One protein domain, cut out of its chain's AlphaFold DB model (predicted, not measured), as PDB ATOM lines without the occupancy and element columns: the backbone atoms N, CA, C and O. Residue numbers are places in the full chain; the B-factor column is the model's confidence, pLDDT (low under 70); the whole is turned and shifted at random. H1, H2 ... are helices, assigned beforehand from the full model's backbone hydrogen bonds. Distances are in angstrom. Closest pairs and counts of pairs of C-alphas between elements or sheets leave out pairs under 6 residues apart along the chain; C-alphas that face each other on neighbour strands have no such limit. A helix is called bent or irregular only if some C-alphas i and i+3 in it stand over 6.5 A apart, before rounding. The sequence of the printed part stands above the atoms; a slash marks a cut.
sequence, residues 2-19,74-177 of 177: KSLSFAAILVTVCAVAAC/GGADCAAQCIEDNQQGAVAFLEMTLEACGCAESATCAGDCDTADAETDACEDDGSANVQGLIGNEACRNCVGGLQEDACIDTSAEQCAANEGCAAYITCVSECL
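Overview. This is residues 2 to 19 and 74 to 177 of the 177 residues of an uncharacterized protein of Sorangium cellulosum (UniProt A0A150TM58). The long helix H3 runs through the core, with H7 packed along it, H1 and H8 crossing its first part, and H4 and H6 at its last part. H2 packs on H1 and H8 toward one end of the longest axis; H4, H5 and the unnamed stretch 114 to 130 lie toward the other. The printed part has 122 residues with eight named helices, H1 to H8 in chain order, and no named strand: all helix, packing mostly crossed. It is compact, with a radius of gyration of the C-alphas of 13.3 A and spans of 39 by 30 by 24 A.

Arrangement. Start at H1, residues 6 to 18: its residues 9 to 13 touch the hub H3, residues 87 to 103, at a steep tilt of 66 degrees, the closest C-alphas being Val 13 and Val 91, 6.6 A apart. H2, residues 75 to 85, touches H8, residues 164 to 175, at a shallow tilt of 25 degrees, opposite ways; the closest C-alphas, Ala 79 and Val 173, are 5.3 A apart. H7, residues 151 to 162, touches H3, closest at C-alphas Ser 156 and Thr 97, 5.2 A. H4, residues 110 to 113, touches H6, residues 138 to 146, closest at C-alphas Cys 113 and Cys 140, 4.6 A. H5, residues 131 to 136, and H6 only just touch, with 3 pairs of C-alphas within 8 A, and only at the corner. Every O i to N i+4 pair is within hydrogen-bond range in H1, H2, H3, H6 and H7, 1 of 2 in H5 and 6 of 8 in H8; H4 is too short for one.

Along the chain. Find C-alpha 6 at (30.939, 24.591, 12.780), where H1 begins its 18.0 A. H3 runs 22.0 A from C-alpha 87 at (32.595, 10.726, 9.102). H8 ends at C-alpha 175, (25.067, 21.061, -1.550); it is irregular, C-alphas 165 and 168 being 7.1 A apart.

Size, cuts and confidence. The two C-alphas farthest apart, Gly 74 and Ala 116, are 40.0 A apart. Residues 20 to 73 are not printed, and C-alphas 19 and 74 stand 25.5 A apart across the cut. The link from H4 to H5 is long, 17 residues. The mean pLDDT of the printed part is 76.9, with residues 2 to 19 among those under 70.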
ATOM      1  N   LYS A   2      28.105  30.985   2.552       47.72
ATOM      2  CA  LYS A   2      27.101  30.702   3.593       47.72
ATOM      3  C   LYS A   2      27.814  29.999   4.749       47.72
ATOM      4  O   LYS A   2      28.566  29.068   4.494       47.72
ATOM      5  N   SER A   3      27.626  30.492   5.970       51.12
ATOM      6  CA  SER A   3      28.327  30.030   7.170       51.12
ATOM      7  C   SER A   3      28.123  28.526   7.374       51.12
ATOM      8  O   SER A   3      27.009  28.088   7.671       51.12
ATOM      9  N   LEU A   4      29.190  27.741   7.222       58.84
ATOM     10  CA  LEU A   4      29.237  26.366   7.711       58.84
ATOM     11  C   LEU A   4      29.002  26.423   9.224       58.84
ATOM     12  O   LEU A   4      29.723  27.120   9.936       58.84
ATOM     13  N   SER A   5      27.962  25.752   9.720       63.88
ATOM     14  CA  SER A   5      27.658  25.758  11.154       63.88
ATOM     15  C   SER A   5      28.643  24.839  11.880       63.88
ATOM     16  O   SER A   5      28.340  23.679  12.150       63.88
ATOM     17  N   PHE A   6      29.847  25.347  12.159       66.00
ATOM     18  CA  PHE A   6      30.939  24.591  12.780       66.00
ATOM     19  C   PHE A   6      30.535  23.982  14.127       66.00
ATOM     20  O   PHE A   6      30.880  22.844  14.425       66.00
ATOM     21  N   ALA A   7      29.691  24.682  14.889       64.25
ATOM     22  CA  ALA A   7      29.103  24.171  16.123       64.25
ATOM     23  C   ALA A   7      28.337  22.847  15.929       64.25
ATOM     24  O   ALA A   7      28.405  21.974  16.789       64.25
ATOM     25  N   ALA A   8      27.639  22.659  14.803       64.94
ATOM     26  CA  ALA A   8      26.936  21.406  14.518       64.94
ATOM     27  C   ALA A   8      27.917  20.256  14.235       64.94
ATOM     28  O   ALA A   8      27.693  19.133  14.674       64.94
ATOM     29  N   ILE A   9      29.025  20.551  13.555       65.25
ATOM     30  CA  ILE A   9      30.088  19.586  13.246       65.25
ATOM     31  C   ILE A   9      30.774  19.141  14.540       65.25
ATOM     32  O   ILE A   9      30.901  17.946  14.793       65.25
ATOM     33  N   LEU A  10      31.122  20.107  15.392       65.00
ATOM     34  CA  LEU A  10      31.705  19.891  16.715       65.00
ATOM     35  C   LEU A  10      30.836  18.970  17.577       65.00
ATOM     36  O   LEU A  10      31.333  18.002  18.143       65.00
ATOM     37  N   VAL A  11      29.530  19.238  17.650       66.50
ATOM     38  CA  VAL A  11      28.594  18.434  18.449       66.50
ATOM     39  C   VAL A  11      28.498  17.002  17.921       66.50
ATOM     40  O   VAL A  11      28.549  16.065  18.716       66.50
ATOM     41  N   THR A  12      28.402  16.815  16.603       65.94
ATOM     42  CA  THR A  12      28.274  15.478  16.009       65.94
ATOM     43  C   THR A  12      29.565  14.669  16.133       65.94
ATOM     44  O   THR A  12      29.512  13.497  16.495       65.94
ATOM     45  N   VAL A  13      30.734  15.278  15.909       65.69
ATOM     46  CA  VAL A  13      32.021  14.579  16.046       65.69
ATOM     47  C   VAL A  13      32.338  14.280  17.513       65.69
ATOM     48  O   VAL A  13      32.754  13.166  17.817       65.69
ATOM     49  N   CYS A  14      32.066  15.200  18.448       63.03
ATOM     50  CA  CYS A  14      32.186  14.903  19.879       63.03
ATOM     51  C   CYS A  14      31.227  13.786  20.318       63.03
ATOM     52  O   CYS A  14      31.596  12.988  21.173       63.03
ATOM     53  N   ALA A  15      30.023  13.697  19.741       62.72
ATOM     54  CA  ALA A  15      29.104  12.594  20.016       62.72
ATOM     55  C   ALA A  15      29.644  11.251  19.486       62.72
ATOM     56  O   ALA A  15      29.597  10.258  20.205       62.72
ATOM     57  N   VAL A  16      30.217  11.222  18.276       61.94
ATOM     58  CA  VAL A  16      30.871  10.025  17.713       61.94
ATOM     59  C   VAL A  16      32.092   9.608  18.538       61.94
ATOM     60  O   VAL A  16      32.263   8.422  18.820       61.94
ATOM     61  N   ALA A  17      32.919  10.565  18.960       58.22
ATOM     62  CA  ALA A  17      34.107  10.298  19.762       58.22
ATOM     63  C   ALA A  17      33.749   9.821  21.180       58.22
ATOM     64  O   ALA A  17      34.316   8.840  21.649       58.22
ATOM     65  N   ALA A  18      32.738  10.422  21.819       55.31
ATOM     66  CA  ALA A  18      32.221   9.955  23.106       55.31
ATOM     67  C   ALA A  18      31.600   8.550  23.016       55.31
ATOM     68  O   ALA A  18      31.755   7.760  23.939       55.31
ATOM     69  N   CYS A  19      30.948   8.204  21.900       48.34
ATOM     70  CA  CYS A  19      30.457   6.843  21.649       48.34
ATOM     71  C   CYS A  19      31.563   5.845  21.255       48.34
ATOM     72  O   CYS A  19      31.302   4.644  21.208       48.34
ATOM     73  N   GLY A  74      15.547  21.034   7.259       44.94
ATOM     74  CA  GLY A  74      16.322  22.262   7.064       44.94
ATOM     75  C   GLY A  74      17.804  21.951   6.832       44.94
ATOM     76  O   GLY A  74      18.256  20.851   7.124       44.94
ATOM     77  N   GLY A  75      18.595  22.917   6.354       55.28
ATOM     78  CA  GLY A  75      20.027  22.711   6.054       55.28
ATOM     79  C   GLY A  75      20.862  22.066   7.182       55.28
ATOM     80  O   GLY A  75      21.919  21.508   6.909       55.28
ATOM     81  N   ALA A  76      20.371  22.070   8.427       56.88
ATOM     82  CA  ALA A  76      20.942  21.326   9.550       56.88
ATOM     83  C   ALA A  76      20.757  19.794   9.456       56.88
ATOM     84  O   ALA A  76      21.697  19.066   9.761       56.88
ATOM     85  N   ASP A  77      19.599  19.298   9.004       64.56
ATOM     86  CA  ASP A  77      19.335  17.862   8.813       64.56
ATOM     87  C   ASP A  77      20.170  17.293   7.652       64.56
ATOM     88  O   ASP A  77      20.662  16.168   7.713       64.56
ATOM     89  N   CYS A  78      20.385  18.104   6.612       70.88
ATOM     90  CA  CYS A  78      21.235  17.755   5.473       70.88
ATOM     91  C   CYS A  78      22.720  17.708   5.869       70.88
ATOM     92  O   CYS A  78      23.410  16.733   5.582       70.88
ATOM     93  N   ALA A  79      23.209  18.712   6.609       69.12
ATOM     94  CA  ALA A  79      24.581  18.702   7.116       69.12
ATOM     95  C   ALA A  79      24.839  17.529   8.080       69.12
ATOM     96  O   ALA A  79      25.923  16.952   8.049       69.12
ATOM     97  N   ALA A  80      23.851  17.145   8.896       73.12
ATOM     98  CA  ALA A  80      23.946  15.971   9.760       73.12
ATOM     99  C   ALA A  80      24.099  14.670   8.951       73.12
ATOM    100  O   ALA A  80      25.022  13.906   9.229       73.12
ATOM    101  N   GLN A  81      23.293  14.467   7.899       77.69
ATOM    102  CA  GLN A  81      23.471  13.326   6.986       77.69
ATOM    103  C   GLN A  81      24.846  13.334   6.315       77.69
ATOM    104  O   GLN A  81      25.517  12.310   6.274       77.69
ATOM    105  N   CYS A  82      25.329  14.499   5.873       79.69
ATOM    106  CA  CYS A  82      26.666  14.603   5.296       79.69
ATOM    107  C   CYS A  82      27.781  14.201   6.265       79.69
ATOM    108  O   CYS A  82      28.780  13.636   5.823       79.69
ATOM    109  N   ILE A  83      27.630  14.485   7.564       78.19
ATOM    110  CA  ILE A  83      28.574  14.029   8.590       78.19
ATOM    111  C   ILE A  83      28.486  12.508   8.750       78.19
ATOM    112  O   ILE A  83      29.525  11.859   8.798       78.19
ATOM    113  N   GLU A  84      27.281  11.937   8.799       79.25
ATOM    114  CA  GLU A  84      27.078  10.485   8.920       79.25
ATOM    115  C   GLU A  84      27.676   9.714   7.734       79.25
ATOM    116  O   GLU A  84      28.389   8.728   7.942       79.25
ATOM    117  N   ASP A  85      27.457  10.210   6.514       81.06
ATOM    118  CA  ASP A  85      27.952   9.615   5.270       81.06
ATOM    119  C   ASP A  85      29.458   9.850   5.054       81.06
ATOM    120  O   ASP A  85      30.119   9.067   4.371       81.06
ATOM    121  N   ASN A  86      30.029  10.908   5.646       79.81
ATOM    122  CA  ASN A  86      31.430  11.302   5.457       79.81
ATOM    123  C   ASN A  86      32.174  11.501   6.789       79.81
ATOM    124  O   ASN A  86      32.925  12.467   6.937       79.81
ATOM    125  N   GLN A  87      32.013  10.588   7.753       78.31
ATOM    126  CA  GLN A  87      32.595  10.726   9.102       78.31
ATOM    127  C   GLN A  87      34.105  10.996   9.095       78.31
ATOM    128  O   GLN A  87      34.567  11.881   9.810       78.31
ATOM    129  N   GLN A  88      34.876  10.295   8.255       79.38
ATOM    130  CA  GLN A  88      36.321  10.543   8.135       79.38
ATOM    131  C   GLN A  88      36.629  11.963   7.646       79.38
ATOM    132  O   GLN A  88      37.542  12.600   8.163       79.38
ATOM    133  N   GLY A  89      35.849  12.480   6.695       79.06
ATOM    134  CA  GLY A  89      36.005  13.848   6.207       79.06
ATOM    135  C   GLY A  89      35.565  14.895   7.224       79.06
ATOM    136  O   GLY A  89      36.208  15.930   7.340       79.06
ATOM    137  N   ALA A  90      34.526  14.614   8.011       78.56
ATOM    138  CA  ALA A  90      34.086  15.494   9.089       78.56
ATOM    139  C   ALA A  90      35.125  15.587  10.223       78.56
ATOM    140  O   ALA A  90      35.370  16.678  10.733       78.56
ATOM    141  N   VAL A  91      35.769  14.469  10.583       81.69
ATOM    142  CA  VAL A  91      36.874  14.446  11.560       81.69
ATOM    143  C   VAL A  91      38.092  15.189  11.014       81.69
ATOM    144  O   VAL A  91      38.595  16.081  11.685       81.69
ATOM    145  N   ALA A  92      38.502  14.917   9.772       83.12
ATOM    146  CA  ALA A  92      39.623  15.621   9.148       83.12
ATOM    147  C   ALA A  92      39.373  17.138   9.034       83.12
ATOM    148  O   ALA A  92      40.287  17.942   9.204       83.12
ATOM    149  N   PHE A  93      38.127  17.547   8.768       83.06
ATOM    150  CA  PHE A  93      37.746  18.957   8.756       83.06
ATOM    151  C   PHE A  93      37.828  19.583  10.153       83.06
ATOM    152  O   PHE A  93      38.308  20.710  10.292       83.06
ATOM    153  N   LEU A  94      37.373  18.862  11.183       82.06
ATOM    154  CA  LEU A  94      37.472  19.301  12.572       82.06
ATOM    155  C   LEU A  94      38.935  19.476  12.993       82.06
ATOM    156  O   LEU A  94      39.265  20.522  13.542       82.06
ATOM    157  N   GLU A  95      39.794  18.498  12.702       84.12
ATOM    158  CA  GLU A  95      41.230  18.539  13.004       84.12
ATOM    159  C   GLU A  95      41.903  19.733  12.322       84.12
ATOM    160  O   GLU A  95      42.483  20.568  13.008       84.12
ATOM    161  N   MET A  96      41.723  19.908  11.006       84.75
ATOM    162  CA  MET A  96      42.283  21.063  10.285       84.75
ATOM    163  C   MET A  96      41.785  22.398  10.840       84.75
ATOM    164  O   MET A  96      42.540  23.368  10.915       84.75
ATOM    165  N   THR A  97      40.509  22.463  11.226       84.81
ATOM    166  CA  THR A  97      39.951  23.689  11.801       84.81
ATOM    167  C   THR A  97      40.517  23.955  13.185       84.81
ATOM    168  O   THR A  97      40.805  25.100  13.514       84.81
ATOM    169  N   LEU A  98      40.718  22.919  13.995       85.00
ATOM    170  CA  LEU A  98      41.326  23.053  15.309       85.00
ATOM    171  C   LEU A  98      42.796  23.470  15.197       85.00
ATOM    172  O   LEU A  98      43.209  24.388  15.894       85.00
ATOM    173  N   GLU A  99      43.551  22.910  14.256       87.38
ATOM    174  CA  GLU A  99      44.925  23.335  13.970       87.38
ATOM    175  C   GLU A  99      44.986  24.814  13.569       87.38
ATOM    176  O   GLU A  99      45.778  25.585  14.108       87.38
ATOM    177  N   ALA A 100      44.105  25.253  12.666       84.94
ATOM    178  CA  ALA A 100      44.119  26.620  12.153       84.94
ATOM    179  C   ALA A 100      43.543  27.661  13.133       84.94
ATOM    180  O   ALA A 100      44.026  28.794  13.186       84.94
ATOM    181  N   CYS A 101      42.487  27.308  13.869       85.25
ATOM    182  CA  CYS A 101      41.704  28.229  14.702       85.25
ATOM    183  C   CYS A 101      41.959  28.090  16.206       85.25
ATOM    184  O   CYS A 101      41.644  29.012  16.962       85.25
ATOM    185  N   GLY A 102      42.503  26.952  16.631       85.31
ATOM    186  CA  GLY A 102      42.771  26.605  18.020       85.31
ATOM    187  C   GLY A 102      44.253  26.440  18.329       85.31
ATOM    188  O   GLY A 102      44.665  26.919  19.365       85.31
ATOM    189  N   CYS A 103      45.064  25.830  17.463       87.19
ATOM    190  CA  CYS A 103      46.437  25.438  17.827       87.19
ATOM    191  C   CYS A 103      47.542  26.266  17.173       87.19
ATOM    192  O   CYS A 103      48.676  26.277  17.646       87.19
ATOM    193  N   ALA A 104      47.241  27.007  16.106       84.94
ATOM    194  CA  ALA A 104      48.214  27.930  15.542       84.94
ATOM    195  C   ALA A 104      48.563  29.037  16.559       84.94
ATOM    196  O   ALA A 104      47.679  29.614  17.187       84.94
ATOM    197  N   GLU A 105      49.843  29.417  16.666       75.25
ATOM    198  CA  GLU A 105      50.334  30.409  17.651       75.25
ATOM    199  C   GLU A 105      49.598  31.765  17.618       75.25
ATOM    200  O   GLU A 105      49.620  32.527  18.581       75.25
ATOM    201  N   SER A 106      48.988  32.113  16.481       76.38
ATOM    202  CA  SER A 106      48.238  33.364  16.285       76.38
ATOM    203  C   SER A 106      46.723  33.161  16.250       76.38
ATOM    204  O   SER A 106      45.995  34.084  15.881       76.38
ATOM    205  N   ALA A 107      46.253  31.959  16.568       82.88
ATOM    206  CA  ALA A 107      44.849  31.629  16.493       82.88
ATOM    207  C   ALA A 107      44.068  32.304  17.619       82.88
ATOM    208  O   ALA A 107      44.525  32.394  18.761       82.88
ATOM    209  N   THR A 108      42.860  32.758  17.298       83.12
ATOM    210  CA  THR A 108      41.981  33.454  18.244       83.12
ATOM    211  C   THR A 108      41.703  32.611  19.491       83.12
ATOM    212  O   THR A 108      41.618  33.167  20.583       83.12
ATOM    213  N   CYS A 109      41.612  31.286  19.338       86.69
ATOM    214  CA  CYS A 109      41.301  30.361  20.425       86.69
ATOM    215  C   CYS A 109      42.527  29.672  21.039       86.69
ATOM    216  O   CYS A 109      42.345  28.824  21.908       86.69
ATOM    217  N   ALA A 110      43.758  30.045  20.662       87.38
ATOM    218  CA  ALA A 110      44.976  29.410  21.179       87.38
ATOM    219  C   ALA A 110      45.064  29.415  22.703       87.38
ATOM    220  O   ALA A 110      45.316  28.383  23.306       87.38
ATOM    221  N   GLY A 111      44.738  30.539  23.342       84.31
ATOM    222  CA  GLY A 111      44.766  30.630  24.804       84.31
ATOM    223  C   GLY A 111      43.721  29.771  25.530       84.31
ATOM    224  O   GLY A 111      43.873  29.547  26.728       84.31
ATOM    225  N   ASP A 112      42.673  29.322  24.834       88.38
ATOM    226  CA  ASP A 112      41.626  28.458  25.389       88.38
ATOM    227  C   ASP A 112      41.808  26.986  24.981       88.38
ATOM    228  O   ASP A 112      41.292  26.108  25.670       88.38
ATOM    229  N   CYS A 113      42.512  26.711  23.878       87.19
ATOM    230  CA  CYS A 113      42.700  25.380  23.294       87.19
ATOM    231  C   CYS A 113      44.027  24.715  23.673       87.19
ATOM    232  O   CYS A 113      44.018  23.526  23.981       87.19
ATOM    233  N   ASP A 114      45.125  25.468  23.692       88.12
ATOM    234  CA  ASP A 114      46.444  25.001  24.127       88.12
ATOM    235  C   ASP A 114      46.535  25.159  25.650       88.12
ATOM    236  O   ASP A 114      46.681  26.263  26.190       88.12
ATOM    237  N   THR A 115      46.342  24.049  26.364       86.25
ATOM    238  CA  THR A 115      46.322  24.048  27.831       86.25
ATOM    239  C   THR A 115      47.388  23.117  28.369       86.25
ATOM    240  O   THR A 115      47.583  22.030  27.859       86.25
ATOM    241  N   ALA A 116      47.999  23.466  29.500       85.19
ATOM    242  CA  ALA A 116      49.001  22.598  30.123       85.19
ATOM    243  C   ALA A 116      48.440  21.271  30.695       85.19
ATOM    244  O   ALA A 116      49.220  20.427  31.143       85.19
ATOM    245  N   ASP A 117      47.114  21.111  30.762       85.19
ATOM    246  CA  ASP A 117      46.452  19.912  31.281       85.19
ATOM    247  C   ASP A 117      46.165  18.935  30.139       85.19
ATOM    248  O   ASP A 117      45.319  19.203  29.296       85.19
ATOM    249  N   ALA A 118      46.798  17.761  30.153       77.56
ATOM    250  CA  ALA A 118      46.672  16.762  29.083       77.56
ATOM    251  C   ALA A 118      45.234  16.253  28.843       77.56
ATOM    252  O   ALA A 118      44.942  15.701  27.789       77.56
ATOM    253  N   GLU A 119      44.331  16.409  29.818       82.25
ATOM    254  CA  GLU A 119      42.911  16.048  29.674       82.25
ATOM    255  C   GLU A 119      42.092  17.130  28.949       82.25
ATOM    256  O   GLU A 119      40.998  16.851  28.459       82.25
ATOM    257  N   THR A 120      42.601  18.360  28.887       85.75
ATOM    258  CA  THR A 120      41.961  19.505  28.224       85.75
ATOM    259  C   THR A 120      42.811  20.088  27.102       85.75
ATOM    260  O   THR A 120      42.405  21.057  26.464       85.75
ATOM    261  N   ASP A 121      43.988  19.530  26.856       88.75
ATOM    262  CA  ASP A 121      44.906  20.041  25.858       88.75
ATOM    263  C   ASP A 121      44.456  19.637  24.458       88.75
ATOM    264  O   ASP A 121      44.569  18.481  24.053       88.75
ATOM    265  N   ALA A 122      43.881  20.593  23.735       87.69
ATOM    266  CA  ALA A 122      43.369  20.373  22.395       87.69
ATOM    267  C   ALA A 122      44.469  20.497  21.328       87.69
ATOM    268  O   ALA A 122      44.181  20.293  20.147       87.69
ATOM    269  N   CYS A 123      45.701  20.831  21.727       89.94
ATOM    270  CA  CYS A 123      46.806  21.152  20.839       89.94
ATOM    271  C   CYS A 123      48.072  20.435  21.293       89.94
ATOM    272  O   CYS A 123      48.598  20.716  22.357       89.94
ATOM    273  N   GLU A 124      48.590  19.510  20.489       85.19
ATOM    274  CA  GLU A 124      49.855  18.866  20.841       85.19
ATOM    275  C   GLU A 124      51.035  19.848  20.727       85.19
ATOM    276  O   GLU A 124      50.957  20.881  20.058       85.19
ATOM    277  N   ASP A 125      52.173  19.493  21.336       82.25
ATOM    278  CA  ASP A 125      53.405  20.302  21.340       82.25
ATOM    279  C   ASP A 125      53.926  20.654  19.926       82.25
ATOM    280  O   ASP A 125      54.741  21.568  19.761       82.25
ATOM    281  N   ASP A 126      53.519  19.906  18.896       80.12
ATOM    282  CA  ASP A 126      53.859  20.157  17.493       80.12
ATOM    283  C   ASP A 126      52.843  21.055  16.759       80.12
ATOM    284  O   ASP A 126      53.037  21.365  15.581       80.12
ATOM    285  N   GLY A 127      51.802  21.513  17.460       75.88
ATOM    286  CA  GLY A 127      50.707  22.330  16.942       75.88
ATOM    287  C   GLY A 127      49.601  21.528  16.256       75.88
ATOM    288  O   GLY A 127      48.713  22.136  15.654       75.88
ATOM    289  N   SER A 128      49.655  20.193  16.316       83.25
ATOM    290  CA  SER A 128      48.614  19.325  15.765       83.25
ATOM    291  C   SER A 128      47.380  19.266  16.668       83.25
ATOM    292  O   SER A 128      47.437  19.532  17.872       83.25
ATOM    293  N   ALA A 129      46.229  18.949  16.078       85.00
ATOM    294  CA  ALA A 129      44.971  18.865  16.808       85.00
ATOM    295  C   ALA A 129      44.883  17.599  17.674       85.00
ATOM    296  O   ALA A 129      44.963  16.480  17.171       85.00
ATOM    297  N   ASN A 130      44.574  17.770  18.959       85.12
ATOM    298  CA  ASN A 130      44.224  16.685  19.866       85.12
ATOM    299  C   ASN A 130      42.710  16.680  20.141       85.12
ATOM    300  O   ASN A 130      42.183  17.398  20.995       85.12
ATOM    301  N   VAL A 131      41.984  15.831  19.409       79.75
ATOM    302  CA  VAL A 131      40.521  15.710  19.536       79.75
ATOM    303  C   VAL A 131      40.108  15.197  20.924       79.75
ATOM    304  O   VAL A 131      39.040  15.559  21.416       79.75
ATOM    305  N   GLN A 132      40.947  14.400  21.593       81.19
ATOM    306  CA  GLN A 132      40.641  13.877  22.925       81.19
ATOM    307  C   GLN A 132      40.636  14.995  23.976       81.19
ATOM    308  O   GLN A 132      39.678  15.109  24.742       81.19
ATOM    309  N   GLY A 133      41.653  15.860  23.979       81.88
ATOM    310  CA  GLY A 133      41.698  17.013  24.877       81.88
ATOM    311  C   GLY A 133      40.650  18.072  24.532       81.88
ATOM    312  O   GLY A 133      40.061  18.677  25.429       81.88
ATOM    313  N   LEU A 134      40.280  18.207  23.251       83.69
ATOM    314  CA  LEU A 134      39.147  19.040  22.834       83.69
ATOM    315  C   LEU A 134      37.823  18.613  23.493       83.69
ATOM    316  O   LEU A 134      37.028  19.469  23.886       83.69
ATOM    317  N   ILE A 135      37.565  17.307  23.637       82.38
ATOM    318  CA  ILE A 135      36.338  16.794  24.277       82.38
ATOM    319  C   ILE A 135      36.277  17.214  25.751       82.38
ATOM    320  O   ILE A 135      35.206  17.601  26.230       82.38
ATOM    321  N   GLY A 136      37.413  17.190  26.451       82.56
ATOM    322  CA  GLY A 136      37.535  17.671  27.829       82.56
ATOM    323  C   GLY A 136      37.488  19.197  27.955       82.56
ATOM    324  O   GLY A 136      37.088  19.723  28.994       82.56
ATOM    325  N   ASN A 137      37.820  19.929  26.888       85.81
ATOM    326  CA  ASN A 137      37.972  21.378  26.907       85.81
ATOM    327  C   ASN A 137      36.733  22.119  26.383       85.81
ATOM    328  O   ASN A 137      36.578  22.432  25.200       85.81
ATOM    329  N   GLU A 138      35.802  22.419  27.288       86.69
ATOM    330  CA  GLU A 138      34.593  23.183  26.953       86.69
ATOM    331  C   GLU A 138      34.887  24.637  26.531       86.69
ATOM    332  O   GLU A 138      34.151  25.194  25.718       86.69
ATOM    333  N   ALA A 139      35.970  25.243  27.033       87.81
ATOM    334  CA  ALA A 139      36.363  26.606  26.668       87.81
ATOM    335  C   ALA A 139      36.816  26.675  25.203       87.81
ATOM    336  O   ALA A 139      36.276  27.472  24.434       87.81
ATOM    337  N   CYS A 140      37.704  25.766  24.795       88.12
ATOM    338  CA  CYS A 140      38.141  25.627  23.411       88.12
ATOM    339  C   CYS A 140      36.960  25.364  22.468       88.12
ATOM    340  O   CYS A 140      36.780  26.077  21.482       88.12
ATOM    341  N   ARG A 141      36.078  24.412  22.806       86.06
ATOM    342  CA  ARG A 141      34.887  24.104  21.990       86.06
ATOM    343  C   ARG A 141      33.956  25.302  21.830       86.06
ATOM    344  O   ARG A 141      33.452  25.532  20.733       86.06
ATOM    345  N   ASN A 142      33.740  26.076  22.892       85.19
ATOM    346  CA  ASN A 142      32.930  27.290  22.817       85.19
ATOM    347  C   ASN A 142      33.612  28.397  22.007       85.19
ATOM    348  O   ASN A 142      32.924  29.110  21.278       85.19
ATOM    349  N   CYS A 143      34.936  28.535  22.110       87.50
ATOM    350  CA  CYS A 143      35.677  29.515  21.327       87.50
ATOM    351  C   CYS A 143      35.616  29.173  19.834       87.50
ATOM    352  O   CYS A 143      35.093  29.966  19.054       87.50
ATOM    353  N   VAL A 144      36.043  27.965  19.445       82.88
ATOM    354  CA  VAL A 144      36.082  27.549  18.034       82.88
ATOM    355  C   VAL A 144      34.664  27.406  17.461       82.88
ATOM    356  O   VAL A 144      34.397  27.852  16.349       82.88
ATOM    357  N   GLY A 145      33.707  26.886  18.237       78.44
ATOM    358  CA  GLY A 145      32.286  26.837  17.870       78.44
ATOM    359  C   GLY A 145      31.626  28.211  17.706       78.44
ATOM    360  O   GLY A 145      30.625  28.331  16.996       78.44
ATOM    361  N   GLY A 146      32.178  29.246  18.346       79.31
ATOM    362  CA  GLY A 146      31.728  30.634  18.248       79.31
ATOM    363  C   GLY A 146      32.283  31.396  17.041       79.31
ATOM    364  O   GLY A 146      31.781  32.481  16.735       79.31
ATOM    365  N   LEU A 147      33.275  30.840  16.339       76.00
ATOM    366  CA  LEU A 147      33.840  31.424  15.128       76.00
ATOM    367  C   LEU A 147      32.844  31.235  13.975       76.00
ATOM    368  O   LEU A 147      32.758  30.188  13.344       76.00
ATOM    369  N   GLN A 148      32.039  32.258  13.711       61.31
ATOM    370  CA  GLN A 148      31.242  32.359  12.493       61.31
ATOM    371  C   GLN A 148      31.922  33.421  11.631       61.31
ATOM    372  O   GLN A 148      31.891  34.589  11.998       61.31
ATOM    373  N   GLU A 149      32.550  33.015  10.521       64.50
ATOM    374  CA  GLU A 149      33.295  33.894   9.590       64.50
ATOM    375  C   GLU A 149      34.721  34.285  10.033       64.50
ATOM    376  O   GLU A 149      35.170  35.407   9.791       64.50
ATOM    377  N   ASP A 150      35.460  33.365  10.660       72.75
ATOM    378  CA  ASP A 150      36.899  33.557  10.882       72.75
ATOM    379  C   ASP A 150      37.721  33.084   9.667       72.75
ATOM    380  O   ASP A 150      37.395  32.081   9.024       72.75
ATOM    381  N   ALA A 151      38.810  33.795   9.362       73.69
ATOM    382  CA  ALA A 151      39.708  33.472   8.254       73.69
ATOM    383  C   ALA A 151      40.343  32.081   8.407       73.69
ATOM    384  O   ALA A 151      40.649  31.426   7.406       73.69
ATOM    385  N   CYS A 152      40.519  31.613   9.646       79.50
ATOM    386  CA  CYS A 152      41.009  30.267   9.906       79.50
ATOM    387  C   CYS A 152      40.006  29.199   9.430       79.50
ATOM    388  O   CYS A 152      40.429  28.220   8.818       79.50
ATOM    389  N   ILE A 153      38.689  29.408   9.583       76.44
ATOM    390  CA  ILE A 153      37.659  28.465   9.112       76.44
ATOM    391  C   ILE A 153      37.613  28.417   7.587       76.44
ATOM    392  O   ILE A 153      37.592  27.325   7.022       76.44
ATOM    393  N   ASP A 154      37.642  29.572   6.916       78.19
ATOM    394  CA  ASP A 154      37.652  29.614   5.448       78.19
ATOM    395  C   ASP A 154      38.893  28.896   4.889       78.19
ATOM    396  O   ASP A 154      38.775  28.041   4.011       78.19
ATOM    397  N   THR A 155      40.066  29.147   5.482       80.06
ATOM    398  CA  THR A 155      41.317  28.459   5.117       80.06
ATOM    399  C   THR A 155      41.197  26.945   5.321       80.06
ATOM    400  O   THR A 155      41.604  26.163   4.462       80.06
ATOM    401  N   SER A 156      40.607  26.514   6.437       78.25
ATOM    402  CA  SER A 156      40.410  25.094   6.764       78.25
ATOM    403  C   SER A 156      39.474  24.412   5.768       78.25
ATOM    404  O   SER A 156      39.747  23.302   5.314       78.25
ATOM    405  N   ALA A 157      38.397  25.094   5.373       78.19
ATOM    406  CA  ALA A 157      37.452  24.609   4.374       78.19
ATOM    407  C   ALA A 157      38.096  24.490   2.989       78.19
ATOM    408  O   ALA A 157      37.880  23.489   2.307       78.19
ATOM    409  N   GLU A 158      38.930  25.452   2.588       81.12
ATOM    410  CA  GLU A 158      39.687  25.382   1.334       81.12
ATOM    411  C   GLU A 158      40.704  24.230   1.334       81.12
ATOM    412  O   GLU A 158      40.793  23.488   0.353       81.12
ATOM    413  N   GLN A 159      41.439  24.031   2.435       81.06
ATOM    414  CA  GLN A 159      42.390  22.920   2.554       81.06
ATOM    415  C   GLN A 159      41.689  21.559   2.564       81.06
ATOM    416  O   GLN A 159      42.123  20.627   1.887       81.06
ATOM    417  N   CYS A 160      40.565  21.459   3.267       81.25
ATOM    418  CA  CYS A 160      39.729  20.269   3.283       81.25
ATOM    419  C   CYS A 160      39.134  19.973   1.895       81.25
ATOM    420  O   CYS A 160      39.170  18.829   1.448       81.25
ATOM    421  N   ALA A 161      38.678  20.989   1.157       78.12
ATOM    422  CA  ALA A 161      38.207  20.832  -0.220       78.12
ATOM    423  C   ALA A 161      39.312  20.362  -1.187       78.12
ATOM    424  O   ALA A 161      39.018  19.713  -2.190       78.12
ATOM    425  N   ALA A 162      40.576  20.677  -0.894       77.44
ATOM    426  CA  ALA A 162      41.731  20.234  -1.672       77.44
ATOM    427  C   ALA A 162      42.237  18.829  -1.287       77.44
ATOM    428  O   ALA A 162      43.034  18.248  -2.027       77.44
ATOM    429  N   ASN A 163      41.794  18.277  -0.153       76.94
ATOM    430  CA  ASN A 163      42.206  16.967   0.342       76.94
ATOM    431  C   ASN A 163      41.138  15.909   0.023       76.94
ATOM    432  O   ASN A 163      39.992  16.040   0.444       76.94
ATOM    433  N   GLU A 164      41.501  14.825  -0.670       70.62
ATOM    434  CA  GLU A 164      40.556  13.765  -1.067       70.62
ATOM    435  C   GLU A 164      39.804  13.146   0.124       70.62
ATOM    436  O   GLU A 164      38.648  12.756  -0.023       70.62
ATOM    437  N   GLY A 165      40.416  13.117   1.314       67.62
ATOM    438  CA  GLY A 165      39.785  12.590   2.529       67.62
ATOM    439  C   GLY A 165      38.677  13.474   3.111       67.62
ATOM    440  O   GLY A 165      37.902  13.006   3.936       67.62
ATOM    441  N   CYS A 166      38.587  14.735   2.685       78.12
ATOM    442  CA  CYS A 166      37.746  15.768   3.294       78.12
ATOM    443  C   CYS A 166      36.877  16.507   2.250       78.12
ATOM    444  O   CYS A 166      35.801  17.026   2.551       78.12
ATOM    445  N   ALA A 167      37.271  16.451   0.976       80.81
ATOM    446  CA  ALA A 167      36.573  17.067  -0.144       80.81
ATOM    447  C   ALA A 167      35.150  16.527  -0.338       80.81
ATOM    448  O   ALA A 167      34.247  17.299  -0.663       80.81
ATOM    449  N   ALA A 168      34.929  15.227  -0.112       81.19
ATOM    450  CA  ALA A 168      33.598  14.617  -0.188       81.19
ATOM    451  C   ALA A 168      32.645  15.204   0.867       81.19
ATOM    452  O   ALA A 168      31.506  15.551   0.550       81.19
ATOM    453  N   TYR A 169      33.150  15.420   2.086       81.12
ATOM    454  CA  TYR A 169      32.412  16.058   3.169       81.12
ATOM    455  C   TYR A 169      32.048  17.513   2.835       81.12
ATOM    456  O   TYR A 169      30.875  17.878   2.891       81.12
ATOM    457  N   ILE A 170      33.023  18.328   2.411       80.12
ATOM    458  CA  ILE A 170      32.767  19.729   2.034       80.12
ATOM    459  C   ILE A 170      31.808  19.823   0.857       80.12
ATOM    460  O   ILE A 170      30.916  20.668   0.873       80.12
ATOM    461  N   THR A 171      31.948  18.945  -0.138       82.88
ATOM    462  CA  THR A 171      31.032  18.898  -1.282       82.88
ATOM    463  C   THR A 171      29.612  18.610  -0.806       82.88
ATOM    464  O   THR A 171      28.715  19.396  -1.097       82.88
ATOM    465  N   CYS A 172      29.420  17.574   0.013       80.81
ATOM    466  CA  CYS A 172      28.112  17.222   0.560       80.81
ATOM    467  C   CYS A 172      27.489  18.387   1.350       80.81
ATOM    468  O   CYS A 172      26.377  18.821   1.057       80.81
ATOM    469  N   VAL A 173      28.226  18.974   2.301       75.19
ATOM    470  CA  VAL A 173      27.705  20.089   3.111       75.19
ATOM    471  C   VAL A 173      27.463  21.340   2.260       75.19
ATOM    472  O   VAL A 173      26.529  22.094   2.524       75.19
ATOM    473  N   SER A 174      28.253  21.564   1.207       74.94
ATOM    474  CA  SER A 174      28.042  22.686   0.286       74.94
ATOM    475  C   SER A 174      26.763  22.551  -0.543       74.94
ATOM    476  O   SER A 174      26.127  23.563  -0.835       74.94
ATOM    477  N   GLU A 175      26.341  21.327  -0.871       78.00
ATOM    478  CA  GLU A 175      25.067  21.061  -1.550       78.00
ATOM    479  C   GLU A 175      23.857  21.258  -0.620       78.00
ATOM    480  O   GLU A 175      22.749  21.524  -1.090       78.00
ATOM    481  N   CYS A 176      24.076  21.213   0.697       67.19
ATOM    482  CA  CYS A 176      23.067  21.476   1.723       67.19
ATOM    483  C   CYS A 176      22.795  22.972   1.998       67.19
ATOM    484  O   CYS A 176      21.846  23.280   2.727       67.19
ATOM    485  N   LEU A 177      23.619  23.896   1.472       60.56
ATOM    486  CA  LEU A 177      23.647  25.330   1.834       60.56
ATOM    487  C   LEU A 177      23.069  26.280   0.770       60.56
ATOM    488  O   LEU A 177      22.116  27.026   1.100       60.56
TER     489      LEU A 177